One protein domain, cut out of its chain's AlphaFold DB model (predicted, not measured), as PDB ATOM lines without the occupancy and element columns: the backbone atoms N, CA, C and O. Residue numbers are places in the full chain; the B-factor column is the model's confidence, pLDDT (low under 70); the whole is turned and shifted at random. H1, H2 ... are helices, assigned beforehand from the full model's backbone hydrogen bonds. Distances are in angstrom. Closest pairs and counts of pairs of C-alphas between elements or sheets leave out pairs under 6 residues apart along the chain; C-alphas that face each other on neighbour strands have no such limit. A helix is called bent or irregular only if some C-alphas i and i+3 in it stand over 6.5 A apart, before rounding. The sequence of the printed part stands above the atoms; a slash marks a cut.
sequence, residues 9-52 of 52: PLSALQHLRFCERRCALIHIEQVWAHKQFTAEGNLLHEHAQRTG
ATOM      1  N   PRO A   9      34.565  37.394  -4.475       91.62
ATOM      2  CA  PRO A   9      33.159  37.507  -4.817       91.62
ATOM      3  C   PRO A   9      32.952  38.645  -5.822       91.62
ATOM      4  O   PRO A   9      33.584  39.699  -5.736       91.62
ATOM      5  N   LEU A  10      32.013  38.471  -6.756       92.06
ATOM      6  CA  LEU A  10      31.716  39.476  -7.787       92.06
ATOM      7  C   LEU A  10      31.359  40.848  -7.188       92.06
ATOM      8  O   LEU A  10      31.735  41.891  -7.727       92.06
ATOM      9  N   SER A  11      30.689  40.854  -6.035       91.44
ATOM     10  CA  SER A  11      30.368  42.073  -5.289       91.44
ATOM     11  C   SER A  11      31.613  42.835  -4.816       91.44
ATOM     12  O   SER A  11      31.584  44.065  -4.787       91.44
ATOM     13  N   ALA A  12      32.732  42.154  -4.537       94.00
ATOM     14  CA  ALA A  12      33.992  42.811  -4.184       94.00
ATOM     15  C   ALA A  12      34.555  43.619  -5.355       94.00
ATOM     16  O   ALA A  12      35.003  44.744  -5.159       94.00
ATOM     17  N   LEU A  13      34.457  43.108  -6.587       94.62
ATOM     18  CA  LEU A  13      34.888  43.844  -7.782       94.62
ATOM     19  C   LEU A  13      34.047  45.111  -7.995       94.62
ATOM     20  O   LEU A  13      34.584  46.181  -8.285       94.62
ATOM     21  N   GLN A  14      32.730  45.007  -7.797       93.25
ATOM     22  CA  GLN A  14      31.816  46.147  -7.884       93.25
ATOM     23  C   GLN A  14      32.119  47.199  -6.805       93.25
ATOM     24  O   GLN A  14      32.184  48.394  -7.102       93.25
ATOM     25  N   HIS A  15      32.346  46.769  -5.560       93.06
ATOM     26  CA  HIS A  15      32.688  47.667  -4.458       93.06
ATOM     27  C   HIS A  15      34.050  48.330  -4.642       93.06
ATOM     28  O   HIS A  15      34.158  49.532  -4.404       93.06
ATOM     29  N   LEU A  16      35.057  47.589  -5.107       95.31
ATOM     30  CA  LEU A  16      36.383  48.124  -5.400       95.31
ATOM     31  C   LEU A  16      36.309  49.205  -6.483       95.31
ATOM     32  O   LEU A  16      36.883  50.278  -6.319       95.31
ATOM     33  N   ARG A  17      35.526  48.966  -7.547       96.38
ATOM     34  CA  ARG A  17      35.331  49.942  -8.629       96.38
ATOM     35  C   ARG A  17      34.662  51.236  -8.158       96.38
ATOM     36  O   ARG A  17      34.939  52.288  -8.731       96.38
ATOM     37  N   PHE A  18      33.781  51.156  -7.160       90.88
ATOM     38  CA  PHE A  18      33.078  52.309  -6.596       90.88
ATOM     39  C   PHE A  18      33.914  53.062  -5.546       90.88
ATOM     40  O   PHE A  18      34.016  54.285  -5.613       90.88
ATOM     41  N   CYS A  19      34.479  52.357  -4.558       93.94
ATOM     42  CA  CYS A  19      35.304  52.928  -3.491       93.94
ATOM     43  C   CYS A  19      36.104  51.839  -2.750       93.94
ATOM     44  O   CYS A  19      35.531  51.011  -2.037       93.94
ATOM     45  N   GLU A  20      37.434  51.913  -2.817       96.50
ATOM     46  CA  GLU A  20      38.353  50.963  -2.169       96.50
ATOM     47  C   GLU A  20      38.143  50.876  -0.650       96.50
ATOM     48  O   GLU A  20      38.033  49.781  -0.097       96.50
ATOM     49  N   ARG A  21      37.973  52.024   0.028       95.12
ATOM     50  CA  ARG A  21      37.687  52.066   1.473       95.12
ATOM     51  C   ARG A  21      36.397  51.321   1.819       95.12
ATOM     52  O   ARG A  21      36.351  50.607   2.815       95.12
ATOM     53  N   ARG A  22      35.342  51.471   1.007       91.38
ATOM     54  CA  ARG A  22      34.073  50.752   1.205       91.38
ATOM     55  C   ARG A  22      34.245  49.252   0.961       91.38
ATOM     56  O   ARG A  22      33.674  48.466   1.706       91.38
ATOM     57  N   CYS A  23      35.022  48.864  -0.050       94.56
ATOM     58  CA  CYS A  23      35.331  47.461  -0.320       94.56
ATOM     59  C   CYS A  23      36.021  46.798   0.877       94.56
ATOM     60  O   CYS A  23      35.584  45.732   1.303       94.56
ATOM     61  N   ALA A  24      37.033  47.451   1.459       94.88
ATOM     62  CA  ALA A  24      37.715  46.961   2.655       94.88
ATOM     63  C   ALA A  24      36.761  46.846   3.855       94.88
ATOM     64  O   ALA A  24      36.693  45.794   4.480       94.88
ATOM     65  N   LEU A  25      35.953  47.880   4.122       94.25
ATOM     66  CA  LEU A  25      34.977  47.840   5.217       94.25
ATOM     67  C   LEU A  25      33.996  46.663   5.087       94.25
ATOM     68  O   LEU A  25      33.709  46.002   6.074       94.25
ATOM     69  N   ILE A  26      33.510  46.378   3.876       93.06
ATOM     70  CA  ILE A  26      32.532  45.309   3.647       93.06
ATOM     71  C   ILE A  26      33.187  43.921   3.639       93.06
ATOM     72  O   ILE A  26      32.692  43.015   4.301       93.06
ATOM     73  N   HIS A  27      34.266  43.730   2.874       92.31
ATOM     74  CA  HIS A  27      34.821  42.399   2.598       92.31
ATOM     75  C   HIS A  27      35.941  41.973   3.553       92.31
ATOM     76  O   HIS A  27      36.159  40.775   3.706       92.31
ATOM     77  N   ILE A  28      36.631  42.919   4.197       93.19
ATOM     78  CA  ILE A  28      37.700  42.637   5.169       93.19
ATOM     79  C   ILE A  28      37.152  42.810   6.585       93.19
ATOM     80  O   ILE A  28      37.130  41.856   7.354       93.19
ATOM     81  N   GLU A  29      36.632  43.997   6.900       95.19
ATOM     82  CA  GLU A  29      36.199  44.345   8.264       95.19
ATOM     83  C   GLU A  29      34.804  43.808   8.625       95.19
ATOM     84  O   GLU A  29      34.386  43.907   9.775       95.19
ATOM     85  N   GLN A  30      34.057  43.265   7.654       91.06
ATOM     86  CA  GLN A  30      32.672  42.793   7.828       91.06
ATOM     87  C   GLN A  30      31.723  43.867   8.401       91.06
ATOM     88  O   GLN A  30      30.711  43.568   9.037       91.06
ATOM     89  N   VAL A  31      32.025  45.143   8.152       91.75
ATOM     90  CA  VAL A  31      31.214  46.289   8.567       91.75
ATOM     91  C   VAL A  31      30.261  46.661   7.442       91.75
ATOM     92  O   VAL A  31      30.648  47.239   6.421       91.75
ATOM     93  N   TRP A  32      28.976  46.379   7.655       80.56
ATOM     94  CA  TRP A  32      27.923  46.714   6.707       80.56
ATOM     95  C   TRP A  32      27.092  47.909   7.180       80.56
ATOM     96  O   TRP A  32      26.463  47.876   8.234       80.56
ATOM     97  N   ALA A  33      27.028  48.960   6.358       76.62
ATOM     98  CA  ALA A  33      26.048  50.033   6.500       76.62
ATOM     99  C   ALA A  33      25.013  49.888   5.377       76.62
ATOM    100  O   ALA A  33      25.306  50.168   4.208       76.62
ATOM    101  N   HIS A  34      23.815  49.404   5.715       66.50
ATOM    102  CA  HIS A  34      22.754  49.216   4.729       66.50
ATOM    103  C   HIS A  34      22.320  50.569   4.164       66.50
ATOM    104  O   HIS A  34      21.944  51.481   4.897       66.50
ATOM    105  N   LYS A  35      22.358  50.691   2.835       72.25
ATOM    106  CA  LYS A  35      21.636  51.755   2.139       72.25
ATOM    107  C   LYS A  35      20.187  51.318   1.952       72.25
ATOM    108  O   LYS A  35      19.930  50.130   1.768       72.25
ATOM    109  N   GLN A  36      19.273  52.284   1.938       80.69
ATOM    110  CA  GLN A  36      17.838  52.053   1.756       80.69
ATOM    111  C   GLN A  36      17.538  51.126   0.563       80.69
ATOM    112  O   GLN A  36      16.889  50.103   0.741       80.69
ATOM    113  N   PHE A  37      18.128  51.389  -0.608       81.06
ATOM    114  CA  PHE A  37      17.929  50.558  -1.804       81.06
ATOM    115  C   PHE A  37      18.396  49.102  -1.649       81.06
ATOM    116  O   PHE A  37      17.813  48.202  -2.244       81.06
ATOM    117  N   THR A  38      19.433  48.846  -0.845       81.75
ATOM    118  CA  THR A  38      19.875  47.471  -0.557       81.75
ATOM    119  C   THR A  38      18.846  46.747   0.311       81.75
ATOM    120  O   THR A  38      18.562  45.581   0.071       81.75
ATOM    121  N   ALA A  39      18.269  47.433   1.302       85.81
ATOM    122  CA  ALA A  39      17.229  46.857   2.150       85.81
ATOM    123  C   ALA A  39      15.932  46.591   1.364       85.81
ATOM    124  O   ALA A  39      15.364  45.509   1.474       85.81
ATOM    125  N   GLU A  40      15.505  47.537   0.524       89.94
ATOM    126  CA  GLU A  40      14.339  47.375  -0.354       89.94
ATOM    127  C   GLU A  40      14.517  46.203  -1.331       89.94
ATOM    128  O   GLU A  40      13.613  45.381  -1.481       89.94
ATOM    129  N   GLY A  41      15.702  46.079  -1.944       88.00
ATOM    130  CA  GLY A  41      16.026  44.955  -2.822       88.00
ATOM    131  C   GLY A  41      15.934  43.602  -2.111       88.00
ATOM    132  O   GLY A  41      15.364  42.663  -2.663       88.00
ATOM    133  N   ASN A  42      16.425  43.513  -0.870       87.38
ATOM    134  CA  ASN A  42      16.326  42.290  -0.072       87.38
ATOM    135  C   ASN A  42      14.865  41.890   0.180       87.38
ATOM    136  O   ASN A  42      14.501  40.742  -0.059       87.38
ATOM    137  N   LEU A  43      14.011  42.840   0.577       92.31
ATOM    138  CA  LEU A  43      12.585  42.578   0.804       92.31
ATOM    139  C   LEU A  43      11.870  42.107  -0.469       92.31
ATOM    140  O   LEU A  43      11.017  41.218  -0.409       92.31
ATOM    141  N   LEU A  44      12.219  42.682  -1.625       92.69
ATOM    142  CA  LEU A  44      11.659  42.268  -2.910       92.69
ATOM    143  C   LEU A  44      12.091  40.841  -3.281       92.69
ATOM    144  O   LEU A  44      11.255  40.043  -3.707       92.69
ATOM    145  N   HIS A  45      13.370  40.509  -3.086       91.69
ATOM    146  CA  HIS A  45      13.880  39.156  -3.305       91.69
ATOM    147  C   HIS A  45      13.196  38.133  -2.393       91.69
ATOM    148  O   HIS A  45      12.725  37.109  -2.884       91.69
ATOM    149  N   GLU A  46      13.070  38.434  -1.098       92.31
ATOM    150  CA  GLU A  46      12.356  37.583  -0.143       92.31
ATOM    151  C   GLU A  46      10.893  37.375  -0.546       92.31
ATOM    152  O   GLU A  46      10.369  36.267  -0.448       92.31
ATOM    153  N   HIS A  47      10.214  38.430  -1.009       92.56
ATOM    154  CA  HIS A  47       8.841  38.316  -1.485       92.56
ATOM    155  C   HIS A  47       8.736  37.365  -2.680       92.56
ATOM    156  O   HIS A  47       7.923  36.446  -2.635       92.56
ATOM    157  N   ALA A  48       9.591  37.539  -3.691       92.69
ATOM    158  CA  ALA A  48       9.598  36.693  -4.881       92.69
ATOM    159  C   ALA A  48       9.895  35.218  -4.560       92.69
ATOM    160  O   ALA A  48       9.272  34.328  -5.139       92.69
ATOM    161  N   GLN A  49      10.804  34.953  -3.615       89.81
ATOM    162  CA  GLN A  49      11.163  33.595  -3.191       89.81
ATOM    163  C   GLN A  49      10.016  32.855  -2.495       89.81
ATOM    164  O   GLN A  49       9.925  31.641  -2.621       89.81
ATOM    165  N   ARG A  50       9.132  33.560  -1.776       83.88
ATOM    166  CA  ARG A  50       7.973  32.943  -1.100       83.88
ATOM    167  C   ARG A  50       6.825  32.576  -2.040       83.88
ATOM    168  O   ARG A  50       5.915  31.869  -1.625       83.88
ATOM    169  N   THR A  51       6.824  33.109  -3.256       71.38
ATOM    170  CA  THR A  51       5.766  32.891  -4.257       71.38
ATOM    171  C   THR A  51       6.063  31.766  -5.253       71.38
ATOM    172  O   THR A  51       5.265  31.571  -6.168       71.38
ATOM    173  N   GLY A  52       7.183  31.049  -5.098       54.31
ATOM    174  CA  GLY A  52       7.498  29.826  -5.851       54.31
ATOM    175  C   GLY A  52       7.119  28.571  -5.081       54.31
ATOM    176  O   GLY A  52       6.716  27.595  -5.749       54.31
TER     177      GLY A  52
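AT A GLANCE: This is residues 9 to 52 of the 52 residues of the protein "Dna2/Cas4 domain-containing protein" of Chthoniobacterales bacterium (UniProt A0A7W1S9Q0). One straight helix, H3, reaches out as a free arm from a small head made of a helical hairpin, H1 and H2, whose two helices lie side by side and run opposite ways. The arm makes the length of the domain: residues 34 to 52, of which 36 to 50 belong to H3, stand free and stick out, and a strap of residues, 28 to 35, leads from the head to it. The printed part has 44 residues with three named helices, in the order H1, H2, H3, and no named strand; the class is all helix, with 32 of the 44 residues in the helices. The whole is loose, with a radius of gyration of the C-alphas of 12.9 A, and elongated, with C-alphas that span 37 by 19 by 16 A along the three main axes.

IN THESE COORDINATES: H3 is the longest helix, with 15 residues, 36 to 50, from Gln 36 to Arg 50. Its first C-alpha stands at (17.838, 52.053, 1.756) and its last at (7.973, 32.943, -1.100), and they are 21.7 A apart. H2 comes before it in the chain, with eight residues, 20 to 27, from Glu 20 to His 27, and measures 10.4 A from first to last C-alpha. H1 is the first helix, with nine residues, 10 to 18, from Leu 10 to Phe 18; it measures 13.0 A and begins with C-alpha 10 at (31.716, 39.476, -7.787). Pro 9 comes before H1, and Thr 51 and Gly 52 follow H3. No helix is bent or irregular.

HOW THE PARTS SIT: H3 touches no helix. It is apart from H1, and it is apart from H2 too, although H2 and H3 follow each other in the chain: no C-alpha of H3 is within 8 A of either helix. The centre of H3 is at (13.841, 42.313, -1.194), while that of H2 is at (35.686, 47.969, 1.788) and that of H1 at (33.362, 45.821, -6.445). H1 and H2 touch, with 6 pairs of C-alphas within 8 A. Their closest C-alphas are those of His 15 and Cys 23, 4.9 A apart. Their lines stand at a shallow tilt of 26 degrees, and the two helices run opposite ways. Their centres are 8.8 A apart, and together they form a helical hairpin. In H1, H2 and H3, every pair of the O of residue i and the N of residue i+4 inside the helix is within hydrogen-bond range.

THE WHOLE: The two C-alphas farthest apart in the domain are those of Arg 21, in H2, and Gly 52, after H3, at 38.2 A. The first and last printed C-alphas, of Pro 9 and Gly 52, are 26.8 A apart. The printed part runs from residue 9 to residue 52, the chain's last residue, and has no cut. The link from H1 to H2 is tight, with one residue, Cys 19, between them. The link from H2 to H3 is short, with eight residues between the two helices, and there is no long link. The mean pLDDT of the printed part is 88.5. The mean is 94 for H2, 93 for H1 and 88 for H3. Two residues are under 70 and have low confidence: His 34, in the link from H2 to H3, with its C-alpha at (22.754, 49.216, 4.729), and Gly 52, with its C-alpha at (7.498, 29.826, -5.851).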